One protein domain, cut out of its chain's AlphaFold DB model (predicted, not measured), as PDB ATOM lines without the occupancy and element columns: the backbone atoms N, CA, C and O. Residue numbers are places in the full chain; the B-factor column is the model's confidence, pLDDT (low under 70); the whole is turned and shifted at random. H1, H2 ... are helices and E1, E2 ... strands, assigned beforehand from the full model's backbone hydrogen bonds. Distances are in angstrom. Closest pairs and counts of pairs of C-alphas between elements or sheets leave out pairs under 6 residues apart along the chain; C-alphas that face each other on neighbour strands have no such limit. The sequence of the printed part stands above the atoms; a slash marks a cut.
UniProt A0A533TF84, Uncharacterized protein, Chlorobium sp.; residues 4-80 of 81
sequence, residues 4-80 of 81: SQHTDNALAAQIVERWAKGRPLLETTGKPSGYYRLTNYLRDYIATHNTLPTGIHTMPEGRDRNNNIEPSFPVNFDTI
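AT A GLANCE: This is residues 4 to 80 of the 81 residues of an uncharacterized protein of Chlorobium sp. (UniProt A0A533TF84). Two helices, H1 and H2, form a helical hairpin, and a narrow two-stranded ribbon, E1 and E2, comes near H2 by its strand E1 and stays apart from H1, so placed that H1, H2 and the ribbon make a triangle and no row. The long links, residues 21 to 34 and 60 to 72, both reach toward the same end of the longest axis. The printed part has 77 residues, with two named helices and then two named strands in the order H1, H2, E1, E2; the sheet, E1 - E2, is antiparallel and the class is mostly helix. The whole is compact, with a radius of gyration of the C-alphas of 12.6 A and spans of 34 by 24 by 21 A.

IN THESE COORDINATES: Find C-alpha 4 at (143.416, 189.371, 161.685); from there H1, residues 4 to 20, runs 24.3 A. Next look at C-alpha 35, at (154.292, 176.691, 176.764), where H2, residues 35 to 49, starts its 20.9 A. E1 is residues 56 to 59, 9.6 A long, and E2 is residues 73 to 76, 10.1 A long, ending at C-alpha 76, (162.829, 174.141, 165.839).

HOW THE PARTS SIT: H1 and H2 touch, their closest C-alphas, those of Ala 12 and Leu 42, being 5.6 A apart. They run opposite ways at a steep tilt of 40 degrees. In both helices every O i to N i+4 pair is within hydrogen-bond range. The closest C-alphas of H2 and E1, those of Leu 38 and Met 59, are 6.9 A apart. E1 and E2 form an antiparallel hairpin, with 150 degrees between their directions; look for N 57 and O 75 at 2.9 A and N 59 and O 73 at 2.8 A, within hydrogen-bond range. H1 is apart from E1 and E2, and H2 is apart from E2.

THE WHOLE: The C-alphas farthest apart, those of Ser 4 and Asn 68, are 35.1 A from each other. The printed part has no cut. The links H1 to H2 and E1 to E2 are long; in the second, residues 62 to 63 pair antiparallel with residues 69 to 70. Confidence is under 70 at residues 4 to 5.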
ATOM      1  N   SER A   4     142.027 189.857 161.790       64.88
ATOM      2  CA  SER A   4     143.416 189.371 161.685       64.88
ATOM      3  C   SER A   4     144.013 188.972 163.039       64.88
ATOM      4  O   SER A   4     144.508 187.861 163.187       64.88
ATOM      5  N   GLN A   5     143.848 189.808 164.070       67.88
ATOM      6  CA  GLN A   5     144.382 189.536 165.411       67.88
ATOM      7  C   GLN A   5     143.770 188.279 166.051       67.88
ATOM      8  O   GLN A   5     144.428 187.575 166.823       67.88
ATOM      9  N   HIS A   6     142.499 187.990 165.753       71.25
ATOM     10  CA  HIS A   6     141.843 186.770 166.212       71.25
ATOM     11  C   HIS A   6     142.424 185.533 165.513       71.25
ATOM     12  O   HIS A   6     142.709 184.528 166.168       71.25
ATOM     13  N   THR A   7     142.664 185.622 164.201       78.88
ATOM     14  CA  THR A   7     143.303 184.556 163.419       78.88
ATOM     15  C   THR A   7     144.737 184.292 163.882       78.88
ATOM     16  O   THR A   7     145.104 183.133 164.068       78.88
ATOM     17  N   ASP A   8     145.511 185.338 164.176       83.50
ATOM     18  CA  ASP A   8     146.898 185.224 164.644       83.50
ATOM     19  C   ASP A   8     146.986 184.522 166.003       83.50
ATOM     20  O   ASP A   8     147.809 183.629 166.217       83.50
ATOM     21  N   ASN A   9     146.074 184.861 166.919       85.31
ATOM     22  CA  ASN A   9     145.972 184.204 168.220       85.31
ATOM     23  C   ASN A   9     145.606 182.720 168.100       85.31
ATOM     24  O   ASN A   9     146.160 181.889 168.825       85.31
ATOM     25  N   ALA A  10     144.689 182.382 167.192       89.06
ATOM     26  CA  ALA A  10     144.300 181.001 166.935       89.06
ATOM     27  C   ALA A  10     145.436 180.196 166.282       89.06
ATOM     28  O   ALA A  10     145.619 179.019 166.599       89.06
ATOM     29  N   LEU A  11     146.215 180.819 165.396       90.50
ATOM     30  CA  LEU A  11     147.359 180.194 164.740       90.50
ATOM     31  C   LEU A  11     148.506 179.936 165.725       90.50
ATOM     32  O   LEU A  11     149.013 178.816 165.793       90.50
ATOM     33  N   ALA A  12     148.856 180.929 166.549       93.69
ATOM     34  CA  ALA A  12     149.850 180.770 167.610       93.69
ATOM     35  C   ALA A  12     149.463 179.629 168.563       93.69
ATOM     36  O   ALA A  12     150.282 178.754 168.842       93.69
ATOM     37  N   ALA A  13     148.200 179.579 169.001       93.06
ATOM     38  CA  ALA A  13     147.711 178.506 169.863       93.06
ATOM     39  C   ALA A  13     147.862 177.120 169.212       93.06
ATOM     40  O   ALA A  13     148.351 176.194 169.854       93.06
ATOM     41  N   GLN A  14     147.509 176.977 167.930       94.81
ATOM     42  CA  GLN A  14     147.651 175.705 167.214       94.81
ATOM     43  C   GLN A  14     149.105 175.224 167.143       94.81
ATOM     44  O   GLN A  14     149.367 174.052 167.407       94.81
ATOM     45  N   ILE A  15     150.052 176.110 166.827       96.00
ATOM     46  CA  ILE A  15     151.479 175.760 166.746       96.00
ATOM     47  C   ILE A  15     151.997 175.307 168.115       96.00
ATOM     48  O   ILE A  15     152.681 174.287 168.215       96.00
ATOM     49  N   VAL A  16     151.632 176.020 169.184       96.50
ATOM     50  CA  VAL A  16     152.065 175.682 170.547       96.50
ATOM     51  C   VAL A  16     151.486 174.339 170.992       96.50
ATOM     52  O   VAL A  16     152.201 173.549 171.604       96.50
ATOM     53  N   GLU A  17     150.229 174.029 170.666       96.56
ATOM     54  CA  GLU A  17     149.635 172.721 170.985       96.56
ATOM     55  C   GLU A  17     150.355 171.571 170.272       96.56
ATOM     56  O   GLU A  17     150.622 170.527 170.873       96.56
ATOM     57  N   ARG A  18     150.746 171.761 169.006       96.50
ATOM     58  CA  ARG A  18     151.531 170.759 168.269       96.50
ATOM     59  C   ARG A  18     152.929 170.600 168.855       96.50
ATOM     60  O   ARG A  18     153.371 169.472 169.058       96.50
ATOM     61  N   TRP A  19     153.585 171.705 169.204       95.94
ATOM     62  CA  TRP A  19     154.862 171.689 169.915       95.94
ATOM     63  C   TRP A  19     154.766 170.984 171.274       95.94
ATOM     64  O   TRP A  19     155.695 170.276 171.661       95.94
ATOM     65  N   ALA A  20     153.655 171.152 171.995       95.69
ATOM     66  CA  ALA A  20     153.436 170.591 173.325       95.69
ATOM     67  C   ALA A  20     153.186 169.074 173.321       95.69
ATOM     68  O   ALA A  20     153.354 168.419 174.353       95.69
ATOM     69  N   LYS A  21     152.792 168.497 172.181       95.19
ATOM     70  CA  LYS A  21     152.436 167.081 172.072       95.19
ATOM     71  C   LYS A  21     153.605 166.177 172.478       95.19
ATOM     72  O   LYS A  21     154.697 166.258 171.925       95.19
ATOM     73  N   GLY A  22     153.356 165.287 173.441       92.62
ATOM     74  CA  GLY A  22     154.346 164.327 173.941       92.62
ATOM     75  C   GLY A  22     155.385 164.912 174.904       92.62
ATOM     76  O   GLY A  22     156.252 164.175 175.366       92.62
ATOM     77  N   ARG A  23     155.307 166.209 175.237       93.06
ATOM     78  CA  ARG A  23     156.181 166.827 176.242       93.06
ATOM     79  C   ARG A  23     155.630 166.612 177.660       93.06
ATOM     80  O   ARG A  23     154.411 166.594 177.831       93.06
ATOM     81  N   PRO A  24     156.500 166.495 178.683       94.06
ATOM     82  CA  PRO A  24     156.071 166.395 180.076       94.06
ATOM     83  C   PRO A  24     155.234 167.603 180.500       94.06
ATOM     84  O   PRO A  24     155.584 168.744 180.189       94.06
ATOM     85  N   LEU A  25     154.147 167.349 181.226       93.81
ATOM     86  CA  LEU A  25     153.258 168.389 181.734       93.81
ATOM     87  C   LEU A  25     153.678 168.805 183.144       93.81
ATOM     88  O   LEU A  25     154.026 167.962 183.968       93.81
ATOM     89  N   LEU A  26     153.603 170.102 183.433       88.69
ATOM     90  CA  LEU A  26     153.718 170.612 184.793       88.69
ATOM     91  C   LEU A  26     152.385 170.414 185.521       88.69
ATOM     92  O   LEU A  26     151.347 170.845 185.017       88.69
ATOM     93  N   GLU A  27     152.407 169.856 186.732       90.00
ATOM     94  CA  GLU A  27     151.196 169.639 187.545       90.00
ATOM     95  C   GLU A  27     150.408 170.932 187.797       90.00
ATOM     96  O   GLU A  27     149.184 170.932 187.869       90.00
ATOM     97  N   THR A  28     151.111 172.061 187.895       85.25
ATOM     98  CA  THR A  28     150.523 173.359 188.234       85.25
ATOM     99  C   THR A  28     149.709 173.987 187.108       85.25
ATOM    100  O   THR A  28     148.829 174.796 187.389       85.25
ATOM    101  N   THR A  29     150.025 173.673 185.850       87.06
ATOM    102  CA  THR A  29     149.414 174.318 184.672       87.06
ATOM    103  C   THR A  29     148.763 173.327 183.716       87.06
ATOM    104  O   THR A  29     148.010 173.738 182.836       87.06
ATOM    105  N   GLY A  30     149.069 172.032 183.836       92.56
ATOM    106  CA  GLY A  30     148.696 171.025 182.845       92.56
ATOM    107  C   GLY A  30     149.358 171.239 181.479       92.56
ATOM    108  O   GLY A  30     148.929 170.638 180.496       92.56
ATOM    109  N   LYS A  31     150.378 172.104 181.389       93.25
ATOM    110  CA  LYS A  31     151.107 172.439 180.161       93.25
ATOM    111  C   LYS A  31     152.611 172.182 180.335       93.25
ATOM    112  O   LYS A  31     153.099 172.192 181.468       93.25
ATOM    113  N   PRO A  32     153.368 171.948 179.246       92.38
ATOM    114  CA  PRO A  32     154.823 171.849 179.329       92.38
ATOM    115  C   PRO A  32     155.476 173.152 179.800       92.38
ATOM    116  O   PRO A  32     154.974 174.244 179.516       92.38
ATOM    117  N   SER A  33     156.637 173.055 180.460       89.38
ATOM    118  CA  SER A  33     157.470 174.241 180.724       89.38
ATOM    119  C   SER A  33     157.792 174.944 179.405       89.38
ATOM    120  O   SER A  33     158.083 174.294 178.404       89.38
ATOM    121  N   GLY A  34     157.686 176.273 179.395       91.06
ATOM    122  CA  GLY A  34     157.885 177.085 178.196       91.06
ATOM    123  C   GLY A  34     156.647 177.270 177.312       91.06
ATOM    124  O   GLY A  34     156.695 178.130 176.437       91.06
ATOM    125  N   TYR A  35     155.527 176.571 177.560       93.56
ATOM    126  CA  TYR A  35     154.292 176.691 176.764       93.56
ATOM    127  C   TYR A  35     153.852 178.151 176.590       93.56
ATOM    128  O   TYR A  35     153.757 178.646 175.473       93.56
ATOM    129  N   TYR A  36     153.663 178.881 177.691       90.94
ATOM    130  CA  TYR A  36     153.202 180.271 177.628       90.94
ATOM    131  C   TYR A  36     154.252 181.230 177.057       90.94
ATOM    132  O   TYR A  36     153.893 182.201 176.393       90.94
ATOM    133  N   ARG A  37     155.544 180.945 177.269       92.56
ATOM    134  CA  ARG A  37     156.640 181.731 176.682       92.56
ATOM    135  C   ARG A  37     156.650 181.598 175.165       92.56
ATOM    136  O   ARG A  37     156.723 182.611 174.480       92.56
ATOM    137  N   LEU A  38     156.486 180.381 174.651       95.62
ATOM    138  CA  LEU A  38     156.365 180.136 173.218       95.62
ATOM    139  C   LEU A  38     155.093 180.773 172.637       95.62
ATOM    140  O   LEU A  38     155.149 181.362 171.562       95.62
ATOM    141  N   THR A  39     153.964 180.722 173.353       94.44
ATOM    142  CA  THR A  39     152.726 181.395 172.927       94.44
ATOM    143  C   THR A  39     152.923 182.898 172.755       94.44
ATOM    144  O   THR A  39     152.517 183.453 171.735       94.44
ATOM    145  N   ASN A  40     153.540 183.562 173.735       92.69
ATOM    146  CA  ASN A  40     153.792 185.002 173.661       92.69
ATOM    147  C   ASN A  40     154.795 185.327 172.553       92.69
ATOM    148  O   ASN A  40     154.528 186.204 171.741       92.69
ATOM    149  N   TYR A  41     155.872 184.543 172.447       95.00
ATOM    150  CA  TYR A  41     156.840 184.676 171.364       95.00
ATOM    151  C   TYR A  41     156.178 184.629 169.981       95.00
ATOM    152  O   TYR A  41     156.438 185.485 169.144       95.00
ATOM    153  N   LEU A  42     155.301 183.650 169.738       95.56
ATOM    154  CA  LEU A  42     154.608 183.507 168.456       95.56
ATOM    155  C   LEU A  42     153.661 184.671 168.167       95.56
ATOM    156  O   LEU A  42     153.621 185.143 167.035       95.56
ATOM    157  N   ARG A  43     152.926 185.152 169.174       94.12
ATOM    158  CA  ARG A  43     152.055 186.328 169.027       94.12
ATOM    159  C   ARG A  43     152.855 187.560 168.626       94.12
ATOM    160  O   ARG A  43     152.493 188.220 167.656       94.12
ATOM    161  N   ASP A  44     153.955 187.819 169.325       93.94
ATOM    162  CA  ASP A  44     154.816 188.971 169.062       93.94
ATOM    163  C   ASP A  44     155.493 188.850 167.691       93.94
ATOM    164  O   ASP A  44     155.562 189.821 166.933       93.94
ATOM    165  N   TYR A  45     155.947 187.644 167.335       95.00
ATOM    166  CA  TYR A  45     156.572 187.379 166.045       95.00
ATOM    167  C   TYR A  45     155.598 187.626 164.891       95.00
ATOM    168  O   TYR A  45     155.946 188.357 163.966       95.00
ATOM    169  N   ILE A  46     154.384 187.068 164.958       93.44
ATOM    170  CA  ILE A  46     153.360 187.229 163.916       93.44
ATOM    171  C   ILE A  46     152.943 188.698 163.807       93.44
ATOM    172  O   ILE A  46     152.915 189.232 162.701       93.44
ATOM    173  N   ALA A  47     152.711 189.379 164.933       91.62
ATOM    174  CA  ALA A  47     152.348 190.795 164.934       91.62
ATOM    175  C   ALA A  47     153.439 191.690 164.318       91.62
ATOM    176  O   ALA A  47     153.129 192.681 163.661       91.62
ATOM    177  N   THR A  48     154.714 191.337 164.508       94.19
ATOM    178  CA  THR A  48     155.857 192.132 164.026       94.19
ATOM    179  C   THR A  48     156.218 191.830 162.571       94.19
ATOM    180  O   THR A  48     156.548 192.740 161.814       94.19
ATOM    181  N   HIS A  49     156.176 190.560 162.168       93.06
ATOM    182  CA  HIS A  49     156.708 190.102 160.879       93.06
ATOM    183  C   HIS A  49     155.620 189.716 159.877       93.06
ATOM    184  O   HIS A  49     155.940 189.423 158.725       93.06
ATOM    185  N   ASN A  50     154.354 189.665 160.307       90.75
ATOM    186  CA  ASN A  50     153.208 189.220 159.513       90.75
ATOM    187  C   ASN A  50     153.442 187.861 158.814       90.75
ATOM    188  O   ASN A  50     152.970 187.614 157.706       90.75
ATOM    189  N   THR A  51     154.245 186.999 159.445       92.81
ATOM    190  CA  THR A  51     154.693 185.689 158.954       92.81
ATOM    191  C   THR A  51     154.908 184.743 160.136       92.81
ATOM    192  O   THR A  51     155.009 185.180 161.284       92.81
ATOM    193  N   LEU A  52     154.975 183.438 159.865       93.44
ATOM    194  CA  LEU A  52     155.361 182.436 160.861       93.44
ATOM    195  C   LEU A  52     156.890 182.315 160.955       93.44
ATOM    196  O   LEU A  52     157.562 182.449 159.929       93.44
ATOM    197  N   PRO A  53     157.449 182.043 162.150       95.44
ATOM    198  CA  PRO A  53     158.874 181.767 162.290       95.44
ATOM    199  C   PRO A  53     159.240 180.434 161.622       95.44
ATOM    200  O   PRO A  53     158.437 179.499 161.595       95.44
ATOM    201  N   THR A  54     160.465 180.347 161.110       96.44
ATOM    202  CA  THR A  54     161.037 179.151 160.471       96.44
ATOM    203  C   THR A  54     162.432 178.884 161.028       96.44
ATOM    204  O   THR A  54     163.096 179.787 161.529       96.44
ATOM    205  N   GLY A  55     162.904 177.642 160.970       96.88
ATOM    206  CA  GLY A  55     164.190 177.273 161.554       96.88
ATOM    207  C   GLY A  55     164.193 177.241 163.084       96.88
ATOM    208  O   GLY A  55     163.171 177.042 163.748       96.88
ATOM    209  N   ILE A  56     165.388 177.389 163.660       97.25
ATOM    210  CA  ILE A  56     165.619 177.283 165.104       97.25
ATOM    211  C   ILE A  56     165.624 178.673 165.733       97.25
ATOM    212  O   ILE A  56     166.457 179.511 165.399       97.25
ATOM    213  N   HIS A  57     164.747 178.877 166.711       97.12
ATOM    214  CA  HIS A  57     164.686 180.095 167.508       97.12
ATOM    215  C   HIS A  57     164.903 179.773 168.985       97.12
ATOM    216  O   HIS A  57     164.294 178.853 169.537       97.12
ATOM    217  N   THR A  58     165.748 180.559 169.646       95.38
ATOM    218  CA  THR A  58     165.944 180.468 171.096       95.38
ATOM    219  C   THR A  58     164.859 181.257 171.809       95.38
ATOM    220  O   THR A  58     164.749 182.470 171.637       95.38
ATOM    221  N   MET A  59     164.070 180.576 172.636       94.44
ATOM    222  CA  MET A  59     163.144 181.237 173.546       94.44
ATOM    223  C   MET A  59     163.937 181.868 174.692       94.44
ATOM    224  O   MET A  59     164.819 181.201 175.243       94.44
ATOM    225  N   PRO A  60     163.649 183.128 175.060       90.12
ATOM    226  CA  PRO A  60     164.396 183.814 176.101       90.12
ATOM    227  C   PRO A  60     164.206 183.150 177.472       90.12
ATOM    228  O   PRO A  60     163.224 182.441 177.730       90.12
ATOM    229  N   GLU A  61     165.164 183.408 178.364       91.31
ATOM    230  CA  GLU A  61     165.022 183.111 179.789       91.31
ATOM    231  C   GLU A  61     163.725 183.733 180.330       91.31
ATOM    232  O   GLU A  61     163.324 184.829 179.932       91.31
ATOM    233  N   GLY A  62     163.047 183.008 181.214       86.69
ATOM    234  CA  GLY A  62     161.823 183.460 181.861       86.69
ATOM    235  C   GLY A  62     161.885 183.329 183.371       86.69
ATOM    236  O   GLY A  62     162.890 182.918 183.948       86.69
ATOM    237  N   ARG A  63     160.767 183.658 184.015       87.12
ATOM    238  CA  ARG A  63     160.569 183.440 185.445       87.12
ATOM    239  C   ARG A  63     159.260 182.711 185.679       87.12
ATOM    240  O   ARG A  63     158.252 183.039 185.053       87.12
ATOM    241  N   ASP A  64     159.290 181.736 186.578       81.06
ATOM    242  CA  ASP A  64     158.077 181.059 187.024       81.06
ATOM    243  C   ASP A  64     157.293 181.921 188.037       81.06
ATOM    244  O   ASP A  64     157.717 183.002 188.456       81.06
ATOM    245  N   ARG A  65     156.134 181.419 188.475       78.62
ATOM    246  CA  ARG A  65     155.283 182.090 189.476       78.62
ATOM    247  C   ARG A  65     155.937 182.263 190.855       78.62
ATOM    248  O   ARG A  65     155.446 183.045 191.657       78.62
ATOM    249  N   ASN A  66     156.998 181.510 191.138       85.56
ATOM    250  CA  ASN A  66     157.761 181.559 192.381       85.56
ATOM    251  C   ASN A  66     159.031 182.417 192.228       85.56
ATOM    252  O   ASN A  66     159.869 182.426 193.126       85.56
ATOM    253  N   ASN A  67     159.176 183.139 191.110       85.81
ATOM    254  CA  ASN A  67     160.332 183.964 190.769       85.81
ATOM    255  C   ASN A  67     161.641 183.177 190.530       85.81
ATOM    256  O   ASN A  67     162.723 183.772 190.528       85.81
ATOM    257  N   ASN A  68     161.563 181.864 190.293       87.25
ATOM    258  CA  ASN A  68     162.715 181.072 189.866       87.25
ATOM    259  C   ASN A  68     163.018 181.333 188.392       87.25
ATOM    260  O   ASN A  68     162.103 181.523 187.588       87.25
ATOM    261  N   ILE A  69     164.302 181.296 188.038       87.25
ATOM    262  CA  ILE A  69     164.747 181.386 186.648       87.25
ATOM    263  C   ILE A  69     164.327 180.116 185.900       87.25
ATOM    264  O   ILE A  69     164.687 179.007 186.293       87.25
ATOM    265  N   GLU A  70     163.607 180.288 184.795       85.00
ATOM    266  CA  GLU A  70     163.418 179.237 183.803       85.00
ATOM    267  C   GLU A  70     164.398 179.459 182.641       85.00
ATOM    268  O   GLU A  70     164.308 180.495 181.974       85.00
ATOM    269  N   PRO A  71     165.287 178.499 182.331       89.56
ATOM    270  CA  PRO A  71     166.308 178.694 181.310       89.56
ATOM    271  C   PRO A  71     165.702 178.946 179.925       89.56
ATOM    272  O   PRO A  71     164.553 178.582 179.634       89.56
ATOM    273  N   SER A  72     166.510 179.555 179.058       93.56
ATOM    274  CA  SER A  72     166.242 179.606 177.621       93.56
ATOM    275  C   SER A  72     166.182 178.198 177.031       93.56
ATOM    276  O   SER A  72     166.918 177.310 177.468       93.56
ATOM    277  N   PHE A  73     165.375 178.001 175.993       93.56
ATOM    278  CA  PHE A  73     165.296 176.721 175.286       93.56
ATOM    279  C   PHE A  73     165.137 176.927 173.775       93.56
ATOM    280  O   PHE A  73     164.469 177.875 173.357       93.56
ATOM    281  N   PRO A  74     165.729 176.062 172.936       96.12
ATOM    282  CA  PRO A  74     165.543 176.140 171.495       96.12
ATOM    283  C   PRO A  74     164.188 175.555 171.077       96.12
ATOM    284  O   PRO A  74     163.722 174.549 171.623       96.12
ATOM    285  N   VAL A  75     163.584 176.148 170.052       96.62
ATOM    286  CA  VAL A  75     162.426 175.609 169.333       96.62
ATOM    287  C   VAL A  75     162.777 175.538 167.856       96.62
ATOM    288  O   VAL A  75     163.136 176.548 167.261       96.62
ATOM    289  N   ASN A  76     162.690 174.340 167.277       96.50
ATOM    290  CA  ASN A  76     162.829 174.141 165.839       96.50
ATOM    291  C   ASN A  76     161.438 174.141 165.191       96.50
ATOM    292  O   ASN A  76     160.720 173.139 165.271       96.50
ATOM    293  N   PHE A  77     161.063 175.261 164.575       96.00
ATOM    294  CA  PHE A  77     159.757 175.428 163.940       96.00
ATOM    295  C   PHE A  77     159.578 174.544 162.702       96.00
ATOM    296  O   PHE A  77     158.452 174.143 162.421       96.00
ATOM    297  N   ASP A  78     160.665 174.114 162.055       95.75
ATOM    298  CA  ASP A  78     160.609 173.224 160.885       95.75
ATOM    299  C   ASP A  78     160.199 171.785 161.249       95.75
ATOM    300  O   ASP A  78     159.925 170.963 160.376       95.75
ATOM    301  N   THR A  79     160.171 171.457 162.546       93.31
ATOM    302  CA  THR A  79     159.824 170.116 163.054       93.31
ATOM    303  C   THR A  79     158.448 170.043 163.700       93.31
ATOM    304  O   THR A  79     158.030 168.967 164.128       93.31
ATOM    305  N   ILE A  80     157.748 171.175 163.809       90.06
ATOM    306  CA  ILE A  80     156.389 171.202 164.339       90.06
ATOM    307  C   ILE A  80     155.455 170.827 163.175       90.06
ATOM    308  O   ILE A  80     155.437 171.552 162.181       90.06
TER     309      ILE A  80